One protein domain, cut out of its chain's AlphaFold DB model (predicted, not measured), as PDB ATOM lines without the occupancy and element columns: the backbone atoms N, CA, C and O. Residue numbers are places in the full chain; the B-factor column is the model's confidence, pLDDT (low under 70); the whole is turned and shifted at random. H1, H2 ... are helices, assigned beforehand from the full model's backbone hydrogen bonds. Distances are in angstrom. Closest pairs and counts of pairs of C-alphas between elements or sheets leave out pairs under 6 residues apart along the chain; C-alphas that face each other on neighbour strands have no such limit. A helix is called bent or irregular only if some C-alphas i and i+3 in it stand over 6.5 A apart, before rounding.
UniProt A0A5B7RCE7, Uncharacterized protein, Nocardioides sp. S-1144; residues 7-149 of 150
ATOM      1  N   VAL A   7      51.316  26.921  42.463       86.31
ATOM      2  CA  VAL A   7      50.733  28.244  42.653       86.31
ATOM      3  C   VAL A   7      49.724  28.174  43.791       86.31
ATOM      4  O   VAL A   7      48.621  27.639  43.627       86.31
ATOM      5  N   HIS A   8      50.078  28.766  44.928       90.31
ATOM      6  CA  HIS A   8      49.229  28.912  46.107       90.31
ATOM      7  C   HIS A   8      48.509  30.269  46.175       90.31
ATOM      8  O   HIS A   8      48.960  31.245  45.567       90.31
ATOM      9  N   PRO A   9      47.443  30.387  46.990       93.69
ATOM     10  CA  PRO A   9      46.720  31.645  47.180       93.69
ATOM     11  C   PRO A   9      47.590  32.816  47.650       93.69
ATOM     12  O   PRO A   9      47.336  33.956  47.265       93.69
ATOM     13  N   HIS A  10      48.638  32.566  48.439       91.44
ATOM     14  CA  HIS A  10      49.554  33.624  48.868       91.44
ATOM     15  C   HIS A  10      50.383  34.200  47.703       91.44
ATOM     16  O   HIS A  10      50.690  35.390  47.718       91.44
ATOM     17  N   HIS A  11      50.670  33.420  46.650       90.62
ATOM     18  CA  HIS A  11      51.281  33.947  45.423       90.62
ATOM     19  C   HIS A  11      50.337  34.920  44.708       90.62
ATOM     20  O   HIS A  11      50.771  35.989  44.281       90.62
ATOM     21  N   LEU A  12      49.039  34.592  44.637       92.19
ATOM     22  CA  LEU A  12      48.030  35.512  44.101       92.19
ATOM     23  C   LEU A  12      47.905  36.777  44.954       92.19
ATOM     24  O   LEU A  12      47.769  37.867  44.405       92.19
ATOM     25  N   LEU A  13      47.957  36.651  46.283       94.94
ATOM     26  CA  LEU A  13      47.888  37.811  47.167       94.94
ATOM     27  C   LEU A  13      49.069  38.760  46.938       94.94
ATOM     28  O   LEU A  13      48.838  39.955  46.789       94.94
ATOM     29  N   ARG A  14      50.302  38.251  46.809       93.75
ATOM     30  CA  ARG A  14      51.467  39.083  46.453       93.75
ATOM     31  C   ARG A  14      51.271  39.802  45.115       93.75
ATOM     32  O   ARG A  14      51.497  41.006  45.040       93.75
ATOM     33  N   ALA A  15      50.782  39.090  44.098       92.44
ATOM     34  CA  ALA A  15      50.484  39.660  42.783       92.44
ATOM     35  C   ALA A  15      49.475  40.816  42.873       92.44
ATOM     36  O   ALA A  15      49.699  41.902  42.343       92.44
ATOM     37  N   VAL A  16      48.369  40.597  43.592       94.81
ATOM     38  CA  VAL A  16      47.313  41.595  43.785       94.81
ATOM     39  C   VAL A  16      47.823  42.789  44.590       94.81
ATOM     40  O   VAL A  16      47.519  43.918  44.231       94.81
ATOM     41  N   LEU A  17      48.622  42.586  45.637       94.75
ATOM     42  CA  LEU A  17      49.162  43.682  46.451       94.75
ATOM     43  C   LEU A  17      50.207  44.530  45.712       94.75
ATOM     44  O   LEU A  17      50.439  45.674  46.107       94.75
ATOM     45  N   ALA A  18      50.811  44.017  44.638       91.62
ATOM     46  CA  ALA A  18      51.666  44.793  43.739       91.62
ATOM     47  C   ALA A  18      50.865  45.636  42.728       91.62
ATOM     48  O   ALA A  18      51.384  46.618  42.195       91.62
ATOM     49  N   ASP A  19      49.600  45.289  42.474       93.62
ATOM     50  CA  ASP A  19      48.755  45.991  41.514       93.62
ATOM     51  C   ASP A  19      48.274  47.350  42.037       93.62
ATOM     52  O   ASP A  19      47.764  47.486  43.155       93.62
ATOM     53  N   ARG A  20      48.357  48.373  41.181       93.19
ATOM     54  CA  ARG A  20      47.951  49.739  41.525       93.19
ATOM     55  C   ARG A  20      46.476  49.839  41.921       93.19
ATOM     56  O   ARG A  20      46.164  50.514  42.898       93.19
ATOM     57  N   ALA A  21      45.565  49.192  41.195       91.12
ATOM     58  CA  ALA A  21      44.136  49.339  41.464       91.12
ATOM     59  C   ALA A  21      43.732  48.652  42.778       91.12
ATOM     60  O   ALA A  21      42.898  49.174  43.519       91.12
ATOM     61  N   ALA A  22      44.360  47.526  43.123       93.94
ATOM     62  CA  ALA A  22      44.169  46.904  44.430       93.94
ATOM     63  C   ALA A  22      44.705  47.785  45.572       93.94
ATOM     64  O   ALA A  22      44.031  47.934  46.593       93.94
ATOM     65  N   ARG A  23      45.869  48.422  45.383       96.12
ATOM     66  CA  ARG A  23      46.430  49.391  46.341       96.12
ATOM     67  C   ARG A  23      45.493  50.574  46.576       96.12
ATOM     68  O   ARG A  23      45.267  50.948  47.722       96.12
ATOM     69  N   GLU A  24      44.901  51.125  45.519       95.31
ATOM     70  CA  GLU A  24      43.924  52.216  45.627       95.31
ATOM     71  C   GLU A  24      42.665  51.787  46.405       95.31
ATOM     72  O   GLU A  24      42.171  52.541  47.245       95.31
ATOM     73  N   VAL A  25      42.169  50.563  46.192       95.44
ATOM     74  CA  VAL A  25      41.041  50.009  46.963       95.44
ATOM     75  C   VAL A  25      41.390  49.873  48.448       95.44
ATOM     76  O   VAL A  25      40.590  50.264  49.299       95.44
ATOM     77  N   LEU A  26      42.571  49.332  48.760       96.94
ATOM     78  CA  LEU A  26      43.045  49.142  50.134       96.94
ATOM     79  C   LEU A  26      43.253  50.478  50.859       96.94
ATOM     80  O   LEU A  26      42.811  50.638  51.997       96.94
ATOM     81  N   ALA A  27      43.811  51.475  50.169       96.50
ATOM     82  CA  ALA A  27      43.994  52.816  50.713       96.50
ATOM     83  C   ALA A  27      42.662  53.465  51.130       96.50
ATOM     84  O   ALA A  27      42.586  54.108  52.175       96.50
ATOM     85  N   VAL A  28      41.583  53.256  50.365       96.94
ATOM     86  CA  VAL A  28      40.247  53.784  50.706       96.94
ATOM     87  C   VAL A  28      39.672  53.151  51.977       96.94
ATOM     88  O   VAL A  28      38.922  53.815  52.691       96.94
ATOM     89  N   VAL A  29      40.018  51.897  52.278       96.19
ATOM     90  CA  VAL A  29      39.623  51.231  53.533       96.19
ATOM     91  C   VAL A  29      40.656  51.405  54.652       96.19
ATOM     92  O   VAL A  29      40.517  50.789  55.704       96.19
ATOM     93  N   GLY A  30      41.662  52.262  54.449       97.00
ATOM     94  CA  GLY A  30      42.634  52.643  55.472       97.00
ATOM     95  C   GLY A  30      43.726  51.609  55.741       97.00
ATOM     96  O   GLY A  30      44.303  51.632  56.823       97.00
ATOM     97  N   VAL A  31      44.015  50.710  54.794       97.06
ATOM     98  CA  VAL A  31      45.074  49.698  54.938       97.06
ATOM     99  C   VAL A  31      46.118  49.865  53.840       97.06
ATOM    100  O   VAL A  31      45.778  49.947  52.660       97.06
ATOM    101  N   ALA A  32      47.399  49.895  54.210       96.94
ATOM    102  CA  ALA A  32      48.487  49.905  53.241       96.94
ATOM    103  C   ALA A  32      48.766  48.483  52.729       96.94
ATOM    104  O   ALA A  32      48.820  47.519  53.492       96.94
ATOM    105  N   ALA A  33      48.968  48.342  51.418       96.31
ATOM    106  CA  ALA A  33      49.289  47.047  50.819       96.31
ATOM    107  C   ALA A  33      50.633  46.486  51.311       96.31
ATOM    108  O   ALA A  33      50.772  45.272  51.439       96.31
ATOM    109  N   ASP A  34      51.592  47.360  51.618       96.44
ATOM    110  CA  ASP A  34      52.909  46.955  52.104       96.44
ATOM    111  C   ASP A  34      52.826  46.355  53.522       96.44
ATOM    112  O   ASP A  34      53.484  45.355  53.797       96.44
ATOM    113  N   ASP A  35      51.926  46.846  54.384       97.44
ATOM    114  CA  ASP A  35      51.690  46.255  55.711       97.44
ATOM    115  C   ASP A  35      51.087  44.842  55.613       97.44
ATOM    116  O   ASP A  35      51.422  43.938  56.392       97.44
ATOM    117  N   LEU A  36      50.213  44.625  54.623       96.88
ATOM    118  CA  LEU A  36      49.670  43.302  54.312       96.88
ATOM    119  C   LEU A  36      50.756  42.364  53.776       96.88
ATOM    120  O   LEU A  36      50.782  41.205  54.183       96.88
ATOM    121  N   LEU A  37      51.653  42.846  52.906       94.44
ATOM    122  CA  LEU A  37      52.789  42.064  52.406       94.44
ATOM    123  C   LEU A  37      53.718  41.646  53.547       94.44
ATOM    124  O   LEU A  37      54.003  40.461  53.684       94.44
ATOM    125  N   LEU A  38      54.102  42.582  54.420       94.50
ATOM    126  CA  LEU A  38      54.939  42.294  55.589       94.50
ATOM    127  C   LEU A  38      54.307  41.232  56.496       94.50
ATOM    128  O   LEU A  38      54.980  40.317  56.969       94.50
ATOM    129  N   THR A  39      52.995  41.324  56.713       96.50
ATOM    130  CA  THR A  39      52.262  40.342  57.523       96.50
ATOM    131  C   THR A  39      52.193  38.981  56.837       96.50
ATOM    132  O   THR A  39      52.389  37.956  57.489       96.50
ATOM    133  N   LEU A  40      51.930  38.957  55.529       94.06
ATOM    134  CA  LEU A  40      51.890  37.732  54.740       94.06
ATOM    135  C   LEU A  40      53.240  37.018  54.764       94.06
ATOM    136  O   LEU A  40      53.282  35.810  54.987       94.06
ATOM    137  N   ASP A  41      54.323  37.760  54.554       90.62
ATOM    138  CA  ASP A  41      55.678  37.223  54.541       90.62
ATOM    139  C   ASP A  41      56.073  36.709  55.926       90.62
ATOM    140  O   ASP A  41      56.619  35.614  56.026       90.62
ATOM    141  N   GLY A  42      55.707  37.418  57.000       90.00
ATOM    142  CA  GLY A  42      55.914  36.945  58.370       90.00
ATOM    143  C   GLY A  42      55.153  35.652  58.687       90.00
ATOM    144  O   GLY A  42      55.721  34.724  59.261       90.00
ATOM    145  N   LEU A  43      53.881  35.554  58.282       91.06
ATOM    146  CA  LEU A  43      53.077  34.340  58.472       91.06
ATOM    147  C   LEU A  43      53.581  33.171  57.622       91.06
ATOM    148  O   LEU A  43      53.577  32.037  58.092       91.06
ATOM    149  N   TRP A  44      53.994  33.441  56.383       89.06
ATOM    150  CA  TRP A  44      54.584  32.436  55.503       89.06
ATOM    151  C   TRP A  44      55.897  31.921  56.095       89.06
ATOM    152  O   TRP A  44      56.043  30.718  56.263       89.06
ATOM    153  N   LEU A  45      56.782  32.822  56.532       84.94
ATOM    154  CA  LEU A  45      58.056  32.474  57.161       84.94
ATOM    155  C   LEU A  45      57.862  31.607  58.410       84.94
ATOM    156  O   LEU A  45      58.579  30.632  58.599       84.94
ATOM    157  N   ALA A  46      56.872  31.939  59.242       85.69
ATOM    158  CA  ALA A  46      56.543  31.171  60.440       85.69
ATOM    159  C   ALA A  46      55.924  29.794  60.138       85.69
ATOM    160  O   ALA A  46      55.953  28.914  60.995       85.69
ATOM    161  N   ALA A  47      55.326  29.617  58.957       81.44
ATOM    162  CA  ALA A  47      54.726  28.361  58.517       81.44
ATOM    163  C   ALA A  47      55.691  27.477  57.706       81.44
ATOM    164  O   ALA A  47      55.383  26.307  57.479       81.44
ATOM    165  N   SER A  48      56.821  28.024  57.254       73.94
ATOM    166  CA  SER A  48      57.829  27.301  56.482       73.94
ATOM    167  C   SER A  48      58.796  26.564  57.411       73.94
ATOM    168  O   SER A  48      59.607  27.182  58.093       73.94
ATOM    169  N   ASP A  49      58.754  25.229  57.395       61.66
ATOM    170  CA  ASP A  49      59.660  24.374  58.186       61.66
ATOM    171  C   ASP A  49      61.131  24.449  57.709       61.66
ATOM    172  O   ASP A  49      62.053  24.108  58.450       61.66
ATOM    173  N   THR A  50      61.372  24.921  56.480       54.66
ATOM    174  CA  THR A  50      62.702  25.156  55.897       54.66
ATOM    175  C   THR A  50      62.665  26.401  55.011       54.66
ATOM    176  O   THR A  50      61.856  26.460  54.089       54.66
ATOM    177  N   ILE A  51      63.542  27.382  55.251       53.62
ATOM    178  CA  ILE A  51      63.698  28.545  54.366       53.62
ATOM    179  C   ILE A  51      64.701  28.163  53.282       53.62
ATOM    180  O   ILE A  51      65.910  28.202  53.515       53.62
ATOM    181  N   ASP A  52      64.213  27.769  52.111       51.44
ATOM    182  CA  ASP A  52      65.072  27.556  50.951       51.44
ATOM    183  C   ASP A  52      65.141  28.842  50.113       51.44
ATOM    184  O   ASP A  52      64.122  29.453  49.783       51.44
ATOM    185  N   VAL A  53      66.355  29.281  49.781       49.38
ATOM    186  CA  VAL A  53      66.625  30.569  49.113       49.38
ATOM    187  C   VAL A  53      65.980  30.626  47.719       49.38
ATOM    188  O   VAL A  53      65.622  31.704  47.247       49.38
ATOM    189  N   GLU A  54      65.750  29.476  47.080       45.50
ATOM    190  CA  GLU A  54      65.015  29.383  45.810       45.50
ATOM    191  C   GLU A  54      63.524  29.730  45.933       45.50
ATOM    192  O   GLU A  54      62.952  30.271  44.991       45.50
ATOM    193  N   GLU A  55      62.886  29.466  47.078       50.53
ATOM    194  CA  GLU A  55      61.475  29.811  47.309       50.53
ATOM    195  C   GLU A  55      61.316  31.320  47.549       50.53
ATOM    196  O   GLU A  55      60.356  31.937  47.088       50.53
ATOM    197  N   VAL A  56      62.333  31.942  48.156       49.59
ATOM    198  CA  VAL A  56      62.467  33.405  48.263       49.59
ATOM    199  C   VAL A  56      62.688  34.051  46.885       49.59
ATOM    200  O   VAL A  56      62.253  35.178  46.652       49.59
ATOM    201  N   GLN A  57      63.324  33.338  45.946       43.28
ATOM    202  CA  GLN A  57      63.565  33.788  44.568       43.28
ATOM    203  C   GLN A  57      62.487  33.357  43.564       43.28
ATOM    204  O   GLN A  57      62.572  33.738  42.389       43.28
ATOM    205  N   ALA A  58      61.481  32.578  43.982       50.69
ATOM    206  CA  ALA A  58      60.418  32.120  43.103       50.69
ATOM    207  C   ALA A  58      59.715  33.344  42.518       50.69
ATOM    208  O   ALA A  58      58.995  34.066  43.209       50.69
ATOM    209  N   ARG A  59      59.971  33.594  41.227       54.59
ATOM    210  CA  ARG A  59      59.422  34.720  40.469       54.59
ATOM    211  C   ARG A  59      57.932  34.833  40.779       54.59
ATOM    212  O   ARG A  59      57.152  33.923  40.461       54.59
ATOM    213  N   GLY A  60      57.566  35.924  41.452       64.06
ATOM    214  CA  GLY A  60      56.179  36.223  41.779       64.06
ATOM    215  C   GLY A  60      55.326  36.115  40.520       64.06
ATOM    216  O   GLY A  60      55.780  36.435  39.422       64.06
ATOM    217  N   ILE A  61      54.115  35.590  40.660       76.38
ATOM    218  CA  ILE A  61      53.150  35.624  39.561       76.38
ATOM    219  C   ILE A  61      52.750  37.082  39.396       76.38
ATOM    220  O   ILE A  61      52.414  37.734  40.382       76.38
ATOM    221  N   ASP A  62      52.810  37.609  38.182       83.25
ATOM    222  CA  ASP A  62      52.333  38.957  37.927       83.25
ATOM    223  C   ASP A  62      50.799  38.969  37.826       83.25
ATOM    224  O   ASP A  62      50.154  38.008  37.395       83.25
ATOM    225  N   VAL A  63      50.186  40.074  38.251       85.00
ATOM    226  CA  VAL A  63      48.723  40.205  38.256       85.00
ATOM    227  C   VAL A  63      48.129  40.146  36.845       85.00
ATOM    228  O   VAL A  63      46.979  39.739  36.704       85.00
ATOM    229  N   ALA A  64      48.882  40.517  35.803       84.69
ATOM    230  CA  ALA A  64      48.392  40.497  34.430       84.69
ATOM    231  C   ALA A  64      48.208  39.054  33.939       84.69
ATOM    232  O   ALA A  64      47.162  38.749  33.370       84.69
ATOM    233  N   THR A  65      49.133  38.152  34.274       84.25
ATOM    234  CA  THR A  65      48.998  36.706  34.064       84.25
ATOM    235  C   THR A  65      47.749  36.173  34.762       84.25
ATOM    236  O   THR A  65      46.938  35.487  34.144       84.25
ATOM    237  N   VAL A  66      47.518  36.546  36.027       84.56
ATOM    238  CA  VAL A  66      46.304  36.128  36.755       84.56
ATOM    239  C   VAL A  66      45.039  36.669  36.087       84.56
ATOM    240  O   VAL A  66      44.053  35.946  35.955       84.56
ATOM    241  N   LEU A  67      45.047  37.935  35.666       83.81
ATOM    242  CA  LEU A  67      43.902  38.575  35.025       83.81
ATOM    243  C   LEU A  67      43.595  37.987  33.648       83.81
ATOM    244  O   LEU A  67      42.415  37.875  33.329       83.81
ATOM    245  N   ALA A  68      44.603  37.570  32.882       83.12
ATOM    246  CA  ALA A  68      44.419  36.869  31.612       83.12
ATOM    247  C   ALA A  68      43.696  35.523  31.800       83.12
ATOM    248  O   ALA A  68      42.834  35.163  31.006       83.12
ATOM    249  N   VAL A  69      43.962  34.814  32.905       82.69
ATOM    250  CA  VAL A  69      43.291  33.538  33.233       82.69
ATOM    251  C   VAL A  69      41.791  33.728  33.448       82.69
ATOM    252  O   VAL A  69      40.981  32.911  33.016       82.69
ATOM    253  N   VAL A  70      41.415  34.784  34.172       83.12
ATOM    254  CA  VAL A  70      40.015  35.050  34.548       83.12
ATOM    255  C   VAL A  70      39.280  35.914  33.521       83.12
ATOM    256  O   VAL A  70      38.050  35.944  33.525       83.12
ATOM    257  N   ASN A  71      40.010  36.595  32.634       81.81
ATOM    258  CA  ASN A  71      39.487  37.378  31.518       81.81
ATOM    259  C   ASN A  71      40.155  36.952  30.205       81.81
ATOM    260  O   ASN A  71      41.135  37.576  29.795       81.81
ATOM    261  N   PRO A  72      39.610  35.938  29.524       69.75
ATOM    262  CA  PRO A  72      40.078  35.573  28.194       69.75
ATOM    263  C   PRO A  72      39.989  36.773  27.217       69.75
ATOM    264  O   PRO A  72      39.164  37.672  27.410       69.75
ATOM    265  N   PRO A  73      40.803  36.780  26.149       59.78
ATOM    266  CA  PRO A  73      40.562  35.848  25.051       59.78
ATOM    267  C   PRO A  73      41.313  34.524  25.238       59.78
ATOM    268  O   PRO A  73      42.376  34.477  25.847       59.78
ATOM    269  N   PHE A  74      40.713  33.424  24.772       57.66
ATOM    270  CA  PHE A  74      41.192  32.044  24.961       57.66
ATOM    271  C   PHE A  74      42.345  31.674  24.013       57.66
ATOM    272  O   PHE A  74      42.489  30.517  23.626       57.66
ATOM    273  N   ASP A  75      43.151  32.651  23.608       58.69
ATOM    274  CA  ASP A  75      44.095  32.489  22.500       58.69
ATOM    275  C   ASP A  75      45.315  31.626  22.897       58.69
ATOM    276  O   ASP A  75      46.134  31.273  22.049       58.69
ATOM    277  N   GLY A  76      45.409  31.229  24.176       57.22
ATOM    278  CA  GLY A  76      46.348  30.238  24.703       57.22
ATOM    279  C   GLY A  76      46.102  29.907  26.181       57.22
ATOM    280  O   GLY A  76      45.409  30.638  26.891       57.22
ATOM    281  N   GLU A  77      46.667  28.791  26.655       63.66
ATOM    282  CA  GLU A  77      46.696  28.488  28.092       63.66
ATOM    283  C   GLU A  77      47.548  29.528  28.843       63.66
ATOM    284  O   GLU A  77      48.588  29.948  28.330       63.66
ATOM    285  N   PRO A  78      47.150  29.944  30.059       71.25
ATOM    286  CA  PRO A  78      47.941  30.883  30.840       71.25
ATOM    287  C   PRO A  78      49.315  30.310  31.188       71.25
ATOM    288  O   PRO A  78      49.413  29.201  31.721       71.25
ATOM    289  N   ASP A  79      50.370  31.087  30.948       75.50
ATOM    290  CA  ASP A  79      51.725  30.685  31.313       75.50
ATOM    291  C   ASP A  79      51.955  30.857  32.818       75.50
ATOM    292  O   ASP A  79      52.304  31.922  33.326       75.50
ATOM    293  N   TRP A  80      51.786  29.767  33.560       77.19
ATOM    294  CA  TRP A  80      52.133  29.717  34.977       77.19
ATOM    295  C   TRP A  80      53.641  29.546  35.213       77.19
ATOM    296  O   TRP A  80      54.059  29.380  36.359       77.19
ATOM    297  N   GLY A  81      54.480  29.564  34.177       74.81
ATOM    298  CA  GLY A  81      55.912  29.283  34.259       74.81
ATOM    299  C   GLY A  81      56.191  27.811  34.562       74.81
ATOM    300  O   GLY A  81      57.064  27.500  35.371       74.81
ATOM    301  N   GLY A  82      55.382  26.903  34.003       76.44
ATOM    302  CA  GLY A  82      55.460  25.457  34.266       76.44
ATOM    303  C   GLY A  82      54.998  25.023  35.667       76.44
ATOM    304  O   GLY A  82      55.222  23.876  36.059       76.44
ATOM    305  N   ARG A  83      54.369  25.927  36.430       81.12
ATOM    306  CA  ARG A  83      53.825  25.670  37.772       81.12
ATOM    307  C   ARG A  83      52.406  25.114  37.714       81.12
ATOM    308  O   ARG A  83      51.628  25.478  36.835       81.12
ATOM    309  N   ARG A  84      52.041  24.265  38.678       84.81
ATOM    310  CA  ARG A  84      50.670  23.739  38.785       84.81
ATOM    311  C   ARG A  84      49.824  24.661  39.647       84.81
ATOM    312  O   ARG A  84      50.245  25.095  40.711       84.81
ATOM    313  N   VAL A  85      48.604  24.949  39.218       87.50
ATOM    314  CA  VAL A  85      47.657  25.716  40.034       87.50
ATOM    315  C   VAL A  85      47.018  24.798  41.068       87.50
ATOM    316  O   VAL A  85      46.377  23.817  40.698       87.50
ATOM    317  N   THR A  86      47.160  25.123  42.355       90.75
ATOM    318  CA  THR A  86      46.495  24.345  43.412       90.75
ATOM    319  C   THR A  86      44.977  24.506  43.376       90.75
ATOM    320  O   THR A  86      44.455  25.536  42.946       90.75
ATOM    321  N   GLU A  87      44.252  23.532  43.927       91.56
ATOM    322  CA  GLU A  87      42.794  23.616  44.099       91.56
ATOM    323  C   GLU A  87      42.368  24.834  44.932       91.56
ATOM    324  O   GLU A  87      41.380  25.494  44.619       91.56
ATOM    325  N   ALA A  88      43.149  25.202  45.952       91.94
ATOM    326  CA  ALA A  88      42.885  26.396  46.753       91.94
ATOM    327  C   ALA A  88      42.996  27.684  45.918       91.94
ATOM    328  O   ALA A  88      42.171  28.587  46.048       91.94
ATOM    329  N   THR A  89      43.988  27.765  45.030       92.88
ATOM    330  CA  THR A  89      44.120  28.880  44.084       92.88
ATOM    331  C   THR A  89      42.973  28.889  43.081       92.88
ATOM    332  O   THR A  89      42.398  29.945  42.826       92.88
ATOM    333  N   ARG A  90      42.585  27.725  42.549       92.75
ATOM    334  CA  ARG A  90      41.434  27.602  41.645       92.75
ATOM    335  C   ARG A  90      40.145  28.105  42.305       92.75
ATOM    336  O   ARG A  90      39.414  28.870  41.678       92.75
ATOM    337  N   ASP A  91      39.901  27.758  43.571       94.88
ATOM    338  CA  ASP A  91      38.753  28.256  44.347       94.88
ATOM    339  C   ASP A  91      38.772  29.789  44.473       94.88
ATOM    340  O   ASP A  91      37.743  30.437  44.275       94.88
ATOM    341  N   VAL A  92      39.941  30.398  44.715       95.19
ATOM    342  CA  VAL A  92      40.080  31.867  44.721       95.19
ATOM    343  C   VAL A  92      39.675  32.466  43.374       95.19
ATOM    344  O   VAL A  92      38.863  33.389  43.352       95.19
ATOM    345  N   LEU A  93      40.181  31.930  42.259       92.62
ATOM    346  CA  LEU A  93      39.872  32.443  40.918       92.62
ATOM    347  C   LEU A  93      38.372  32.331  40.593       92.62
ATOM    348  O   LEU A  93      37.769  33.290  40.107       92.62
ATOM    349  N   VAL A  94      37.745  31.196  40.923       92.00
ATOM    350  CA  VAL A  94      36.295  30.989  40.751       92.00
ATOM    351  C   VAL A  94      35.493  31.978  41.598       92.00
ATOM    352  O   VAL A  94      34.533  32.579  41.111       92.00
ATOM    353  N   ARG A  95      35.895  32.215  42.851       92.94
ATOM    354  CA  ARG A  95      35.250  33.229  43.699       92.94
ATOM    355  C   ARG A  95      35.391  34.619  43.103       92.94
ATOM    356  O   ARG A  95      34.406  35.347  43.061       92.94
ATOM    357  N   SER A  96      36.572  34.991  42.616       92.62
ATOM    358  CA  SER A  96      36.804  36.292  41.979       92.62
ATOM    359  C   SER A  96      35.899  36.516  40.770       92.62
ATOM    360  O   SER A  96      35.339  37.604  40.627       92.62
ATOM    361  N   LEU A  97      35.681  35.478  39.957       89.56
ATOM    362  CA  LEU A  97      34.709  35.499  38.861       89.56
ATOM    363  C   LEU A  97      33.282  35.737  39.370       89.56
ATOM    364  O   LEU A  97      32.569  36.571  38.818       89.56
ATOM    365  N   ALA A  98      32.878  35.067  40.451       89.56
ATOM    366  CA  ALA A  98      31.553  35.237  41.049       89.56
ATOM    367  C   ALA A  98      31.340  36.616  41.710       89.56
ATOM    368  O   ALA A  98      30.202  37.058  41.866       89.56
ATOM    369  N   MET A  99      32.415  37.310  42.108       88.69
ATOM    370  CA  MET A  99      32.334  38.650  42.715       88.69
ATOM    371  C   MET A  99      32.059  39.754  41.693       88.69
ATOM    372  O   MET A  99      31.620  40.844  42.067       88.69
ATOM    373  N   ARG A 100      32.290  39.482  40.407       85.31
ATOM    374  CA  ARG A 100      31.945  40.379  39.308       85.31
ATOM    375  C   ARG A 100      30.426  40.503  39.202       85.31
ATOM    376  O   ARG A 100      29.716  39.511  39.047       85.31
ATOM    377  N   ARG A 101      29.902  41.730  39.238       72.81
ATOM    378  CA  ARG A 101      28.474  41.961  38.959       72.81
ATOM    379  C   ARG A 101      28.178  41.675  37.483       72.81
ATOM    380  O   ARG A 101      28.986  41.970  36.604       72.81
ATOM    381  N   THR A 102      27.009  41.101  37.213       60.78
ATOM    382  CA  THR A 102      26.515  40.807  35.859       60.78
ATOM    383  C   THR A 102      26.515  42.073  34.997       60.78
ATOM    384  O   THR A 102      25.929  43.078  35.396       60.78
ATOM    385  N   GLY A 103      27.176  42.038  33.834       61.28
ATOM    386  CA  GLY A 103      27.248  43.195  32.926       61.28
ATOM    387  C   GLY A 103      28.433  43.222  31.953       61.28
ATOM    388  O   GLY A 103      28.866  44.301  31.577       61.28
ATOM    389  N   GLY A 104      29.011  42.070  31.589       65.75
ATOM    390  CA  GLY A 104      30.061  41.983  30.557       65.75
ATOM    391  C   GLY A 104      31.430  42.606  30.884       65.75
ATOM    392  O   GLY A 104      32.364  42.406  30.121       65.75
ATOM    393  N   ARG A 105      31.585  43.320  32.007       80.06
ATOM    394  CA  ARG A 105      32.870  43.920  32.406       80.06
ATOM    395  C   ARG A 105      33.899  42.854  32.790       80.06
ATOM    396  O   ARG A 105      33.505  41.871  33.421       80.06
ATOM    397  N   PRO A 106      35.190  43.047  32.476       84.88
ATOM    398  CA  PRO A 106      36.241  42.138  32.909       84.88
ATOM    399  C   PRO A 106      36.413  42.158  34.438       84.88
ATOM    400  O   PRO A 106      36.177  43.164  35.112       84.88
ATOM    401  N   VAL A 107      36.830  41.021  34.988       88.69
ATOM    402  CA  VAL A 107      37.401  40.881  36.331       88.69
ATOM    403  C   VAL A 107      38.611  41.810  36.441       88.69
ATOM    404  O   VAL A 107      39.375  41.990  35.502       88.69
ATOM    405  N   THR A 108      38.800  42.405  37.606       91.31
ATOM    406  CA  THR A 108      39.923  43.307  37.892       91.31
ATOM    407  C   THR A 108      40.661  42.807  39.123       91.31
ATOM    408  O   THR A 108      40.159  41.934  39.838       91.31
ATOM    409  N   SER A 109      41.820  43.382  39.430       92.69
ATOM    410  CA  SER A 109      42.549  43.093  40.670       92.69
ATOM    411  C   SER A 109      41.697  43.322  41.927       92.69
ATOM    412  O   SER A 109      41.814  42.573  42.890       92.69
ATOM    413  N   GLY A 110      40.750  44.268  41.895       93.62
ATOM    414  CA  GLY A 110      39.759  44.446  42.958       93.62
ATOM    415  C   GLY A 110      38.857  43.221  43.152       93.62
ATOM    416  O   GLY A 110      38.607  42.807  44.278       93.62
ATOM    417  N   HIS A 111      38.409  42.575  42.075       94.25
ATOM    418  CA  HIS A 111      37.639  41.330  42.164       94.25
ATOM    419  C   HIS A 111      38.506  40.146  42.630       94.25
ATOM    420  O   HIS A 111      38.029  39.279  43.369       94.25
ATOM    421  N   LEU A 112      39.791  40.130  42.254       95.12
ATOM    422  CA  LEU A 112      40.765  39.178  42.796       95.12
ATOM    423  C   LEU A 112      40.934  39.353  44.310       95.12
ATOM    424  O   LEU A 112      40.828  38.377  45.051       95.12
ATOM    425  N   LEU A 113      41.064  40.597  44.779       96.38
ATOM    426  CA  LEU A 113      41.115  40.942  46.199       96.38
ATOM    427  C   LEU A 113      39.870  40.450  46.958       96.38
ATOM    428  O   LEU A 113      39.999  39.892  48.045       96.38
ATOM    429  N   LEU A 114      38.669  40.585  46.381       96.44
ATOM    430  CA  LEU A 114      37.440  40.048  46.983       96.44
ATOM    431  C   LEU A 114      37.441  38.513  47.065       96.44
ATOM    432  O   LEU A 114      37.019  37.957  48.079       96.44
ATOM    433  N   GLY A 115      37.928  37.823  46.031       96.38
ATOM    434  CA  GLY A 115      38.085  36.364  46.059       96.38
ATOM    435  C   GLY A 115      39.072  35.907  47.136       96.38
ATOM    436  O   GLY A 115      38.776  34.979  47.887       96.38
ATOM    437  N   LEU A 116      40.194  36.617  47.278       97.12
ATOM    438  CA  LEU A 116      41.204  36.376  48.313       97.12
ATOM    439  C   LEU A 116      40.664  36.637  49.726       97.12
ATOM    440  O   LEU A 116      40.896  35.824  50.617       97.12
ATOM    441  N   LEU A 117      39.883  37.700  49.936       97.06
ATOM    442  CA  LEU A 117      39.203  37.973  51.215       97.06
ATOM    443  C   LEU A 117      38.210  36.873  51.613       97.06
ATOM    444  O   LEU A 117      37.915  36.704  52.795       97.06
ATOM    445  N   ALA A 118      37.679  36.139  50.636       96.06
ATOM    446  CA  ALA A 118      36.794  34.999  50.847       96.06
ATOM    447  C   ALA A 118      37.539  33.648  50.903       96.06
ATOM    448  O   ALA A 118      36.883  32.609  51.042       96.06
ATOM    449  N   SER A 119      38.870  33.649  50.769       94.94
ATOM    450  CA  SER A 119      39.700  32.444  50.781       94.94
ATOM    451  C   SER A 119      39.731  31.788  52.161       94.94
ATOM    452  O   SER A 119      39.693  32.452  53.197       94.94
ATOM    453  N   ARG A 120      39.831  30.456  52.170       93.38
ATOM    454  CA  ARG A 120      40.046  29.648  53.383       93.38
ATOM    455  C   ARG A 120      41.519  29.320  53.629       93.38
ATOM    456  O   ARG A 120      41.830  28.673  54.629       93.38
ATOM    457  N   ASP A 121      42.409  29.738  52.731       94.00
ATOM    458  CA  ASP A 121      43.849  29.585  52.911       94.00
ATOM    459  C   ASP A 121      44.302  30.286  54.197       94.00
ATOM    460  O   ASP A 121      43.947  31.439  54.445       94.00
ATOM    461  N   ARG A 122      45.056  29.575  55.042       93.12
ATOM    462  CA  ARG A 122      45.397  30.053  56.389       93.12
ATOM    463  C   ARG A 122      46.288  31.293  56.359       93.12
ATOM    464  O   ARG A 122      46.097  32.164  57.205       93.12
ATOM    465  N   LEU A 123      47.211  31.385  55.401       93.44
ATOM    466  CA  LEU A 123      48.123  32.521  55.271       93.44
ATOM    467  C   LEU A 123      47.365  33.755  54.784       93.44
ATOM    468  O   LEU A 123      47.428  34.810  55.413       93.44
ATOM    469  N   VAL A 124      46.570  33.608  53.721       96.06
ATOM    470  CA  VAL A 124      45.755  34.701  53.168       96.06
ATOM    471  C   VAL A 124      44.709  35.177  54.180       96.06
ATOM    472  O   VAL A 124      44.621  36.371  54.472       96.06
ATOM    473  N   ALA A 125      43.941  34.257  54.769       96.69
ATOM    474  CA  ALA A 125      42.917  34.603  55.751       96.69
ATOM    475  C   ALA A 125      43.521  35.181  57.040       96.69
ATOM    476  O   ALA A 125      42.946  36.096  57.631       96.69
ATOM    477  N   GLY A 126      44.673  34.660  57.478       96.62
ATOM    478  CA  GLY A 126      45.428  35.183  58.615       96.62
ATOM    479  C   GLY A 126      45.907  36.614  58.376       96.62
ATOM    480  O   GLY A 126      45.704  37.468  59.238       96.62
ATOM    481  N   THR A 127      46.429  36.888  57.178       97.62
ATOM    482  CA  THR A 127      46.889  38.220  56.763       97.62
ATOM    483  C   THR A 127      45.760  39.241  56.851       97.62
ATOM    484  O   THR A 127      45.875  40.223  57.574       97.62
ATOM    485  N   PHE A 128      44.613  38.997  56.208       98.06
ATOM    486  CA  PHE A 128      43.498  39.952  56.275       98.06
ATOM    487  C   PHE A 128      42.933  40.118  57.688       98.06
ATOM    488  O   PHE A 128      42.578  41.230  58.082       98.06
ATOM    489  N   ARG A 129      42.874  39.034  58.472       97.62
ATOM    490  CA  ARG A 129      42.385  39.080  59.855       97.62
ATOM    491  C   ARG A 129      43.263  39.954  60.746       97.62
ATOM    492  O   ARG A 129      42.707  40.688  61.559       97.62
ATOM    493  N   ALA A 130      44.585  39.894  60.589       97.56
ATOM    494  CA  ALA A 130      45.523  40.718  61.352       97.56
ATOM    495  C   ALA A 130      45.295  42.226  61.132       97.56
ATOM    496  O   ALA A 130      45.506  43.017  62.043       97.56
ATOM    497  N   HIS A 131      44.776  42.598  59.959       97.44
ATOM    498  CA  HIS A 131      44.455  43.979  59.579       97.44
ATOM    499  C   HIS A 131      42.971  44.331  59.725       97.44
ATOM    500  O   HIS A 131      42.520  45.369  59.251       97.44
ATOM    501  N   GLY A 132      42.168  43.453  60.336       97.00
ATOM    502  CA  GLY A 132      40.731  43.675  60.520       97.00
ATOM    503  C   GLY A 132      39.921  43.756  59.218       97.00
ATOM    504  O   GLY A 132      38.741  44.101  59.269       97.00
ATOM    505  N   LEU A 133      40.512  43.411  58.071       97.00
ATOM    506  CA  LEU A 133      39.874  43.518  56.764       97.00
ATOM    507  C   LEU A 133      38.821  42.429  56.576       97.00
ATOM    508  O   LEU A 133      39.074  41.238  56.772       97.00
ATOM    509  N   ARG A 134      37.625  42.837  56.143       95.88
ATOM    510  CA  ARG A 134      36.527  41.917  55.834       95.88
ATOM    511  C   ARG A 134      35.959  42.212  54.457       95.88
ATOM    512  O   ARG A 134      35.884  43.355  54.012       95.88
ATOM    513  N   LEU A 135      35.448  41.161  53.817       95.56
ATOM    514  CA  LEU A 135      34.825  41.241  52.494       95.56
ATOM    515  C   LEU A 135      33.737  42.329  52.408       95.56
ATOM    516  O   LEU A 135      33.654  43.041  51.411       95.56
ATOM    517  N   ARG A 136      32.919  42.473  53.459       95.31
ATOM    518  CA  ARG A 136      31.817  43.452  53.515       95.31
ATOM    519  C   ARG A 136      32.282  44.912  53.482       95.31
ATOM    520  O   ARG A 136      31.519  45.757  53.030       95.31
ATOM    521  N   ASP A 137      33.505  45.182  53.933       94.50
ATOM    522  CA  ASP A 137      34.059  46.535  54.026       94.50
ATOM    523  C   ASP A 137      34.724  46.931  52.694       94.50
ATOM    524  O   ASP A 137      34.600  48.061  52.229       94.50
ATOM    525  N   VAL A 138      35.349  45.961  52.017       95.94
ATOM    526  CA  VAL A 138      36.082  46.166  50.754       95.94
ATOM    527  C   VAL A 138      35.168  46.110  49.524       95.94
ATOM    528  O   VAL A 138      35.351  46.873  48.572       95.94
ATOM    529  N   ARG A 139      34.141  45.248  49.527       94.94
ATOM    530  CA  ARG A 139      33.238  45.063  48.374       94.94
ATOM    531  C   ARG A 139      32.586  46.361  47.874       94.94
ATOM    532  O   ARG A 139      32.615  46.580  46.664       94.94
ATOM    533  N   PRO A 140      32.039  47.248  48.729       94.06
ATOM    534  CA  PRO A 140      31.445  48.504  48.268       94.06
ATOM    535  C   PRO A 140      32.445  49.425  47.556       94.06
ATOM    536  O   PRO A 140      32.060  50.172  46.654       94.06
ATOM    537  N   VAL A 141      33.723  49.372  47.945       94.56
ATOM    538  CA  VAL A 141      34.797  50.153  47.320       94.56
ATOM    539  C   VAL A 141      35.094  49.606  45.930       94.56
ATOM    540  O   VAL A 141      35.027  50.360  44.962       94.56
ATOM    541  N   VAL A 142      35.314  48.295  45.799       92.31
ATOM    542  CA  VAL A 142      35.544  47.642  44.495       92.31
ATOM    543  C   VAL A 142      34.383  47.911  43.530       92.31
ATOM    544  O   VAL A 142      34.614  48.324  42.393       92.31
ATOM    545  N   ASP A 143      33.137  47.798  44.000       90.31
ATOM    546  CA  ASP A 143      31.938  48.111  43.213       90.31
ATOM    547  C   ASP A 143      31.913  49.579  42.738       90.31
ATOM    548  O   ASP A 143      31.400  49.872  41.655       90.31
ATOM    549  N   ARG A 144      32.442  50.525  43.529       88.62
ATOM    550  CA  ARG A 144      32.520  51.952  43.165       88.62
ATOM    551  C   ARG A 144      33.577  52.198  42.091       88.62
ATOM    552  O   ARG A 144      33.300  52.928  41.142       88.62
ATOM    553  N   PHE A 145      34.757  51.594  42.222       83.25
ATOM    554  CA  PHE A 145      35.819  51.695  41.215       83.25
ATOM    555  C   PHE A 145      35.394  51.048  39.895       83.25
ATOM    556  O   PHE A 145      35.541  51.657  38.838       83.25
ATOM    557  N   GLY A 146      34.741  49.885  39.957       75.75
ATOM    558  CA  GLY A 146      34.207  49.203  38.779       75.75
ATOM    559  C   GLY A 146      33.145  50.003  38.018       75.75
ATOM    560  O   GLY A 146      32.939  49.735  36.840       75.75
ATOM    561  N   ARG A 147      32.477  50.987  38.646       71.19
ATOM    562  CA  ARG A 147      31.533  51.912  37.981       71.19
ATOM    563  C   ARG A 147      32.196  53.099  37.289       71.19
ATOM    564  O   ARG A 147      31.560  53.681  36.420       71.19
ATOM    565  N   ARG A 148      33.410  53.474  37.698       65.06
ATOM    566  CA  ARG A 148      34.147  54.635  37.173       65.06
ATOM    567  C   ARG A 148      35.010  54.306  35.955       65.06
ATOM    568  O   ARG A 148      35.433  55.231  35.275       65.06
ATOM    569  N   ALA A 149      35.283  53.027  35.706       54.91
ATOM    570  CA  ALA A 149      35.948  52.599  34.484       54.91
ATOM    571  C   ALA A 149      34.999  52.823  33.283       54.91
ATOM    572  O   ALA A 149      33.841  52.393  33.385       54.91
TER     573      ALA A 149
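AT A GLANCE: This is residues 7 to 149 of the 150 residues of an uncharacterized protein of Nocardioides sp. S-1144 (UniProt A0A5B7RCE7). Helices crossed at many angles form a compact cluster: H1 and H7 make its core, and H2, H3, H5, H6, H8 and H9 pack round these two. Residues 48 to 55, of which 53 to 55 belong to the small helix H4, stick out at one end of the longest axis, and residues 71 to 86 make a long loop at the rim between H5 and H6. The printed part has 143 residues with nine named helices, H1 to H9 in chain order, and no named strand: its class is all helix. The whole is compact, with a radius of gyration of the C-alphas of 14.7 A and spans of 46 by 38 by 23 A.

HOW THE PARTS SIT: H1, residues 9 to 18, and H7, residues 109 to 117, are the hubs, touching five helices each. They touch each other at a steep tilt of 38 degrees, opposite ways, with the C-alphas of Val 16 and Ser 109 closest at 5.9 A. H2, residues 20 to 28, touches H7, closest at C-alphas Ala 22 and Gly 110, 5.3 A. H3, residues 33 to 47, touches H1 at a shallow tilt of 26 degrees, opposite ways, closest at C-alphas Leu 17 and Ala 33, 5.5 A. H4, residues 53 to 56, touches no helix. H5, residues 63 to 70, touches H1, closest at C-alphas Ala 15 and Val 63, 4.9 A. H6, residues 87 to 99, touches H7 at a steep tilt of 59 degrees, closest at C-alphas Ser 96 and Gly 115, 4.3 A. H8, residues 122 to 130, touches H3, closest at C-alphas Leu 40 and Thr 127, 5.4 A. H9, residues 135 to 148, touches H7 at a shallow tilt of 11 degrees, opposite ways, closest at C-alphas Gly 110 and Val 142, 5.5 A; H1 and H9 are apart. Every O i to N i+4 pair is within hydrogen-bond range in H1, H2, H3, H5, H6, H7 and H8, against 8 of 10 in H9; H4 is too short for such a pair.

IN THESE COORDINATES: H1 begins at C-alpha 9, (46.720, 31.645, 47.180). From first to last C-alpha H3 measures 20.9 A, H6 18.4 A and H9 20.4 A. H9 is irregular, but only just: C-alphas 137 and 140 are 6.6 A apart. It ends at C-alpha 148, (34.147, 54.635, 37.173).

THE WHOLE: The two C-alphas farthest apart, those of Thr 50 and Gly 103, are 45.9 A apart. The printed part has no cut, and the link from H5 to H6, 16 residues, is long. The mean pLDDT of the printed part is 85.2; residues 49 to 60, 72 to 77, 102 to 104 and 148 to 149 are under 70.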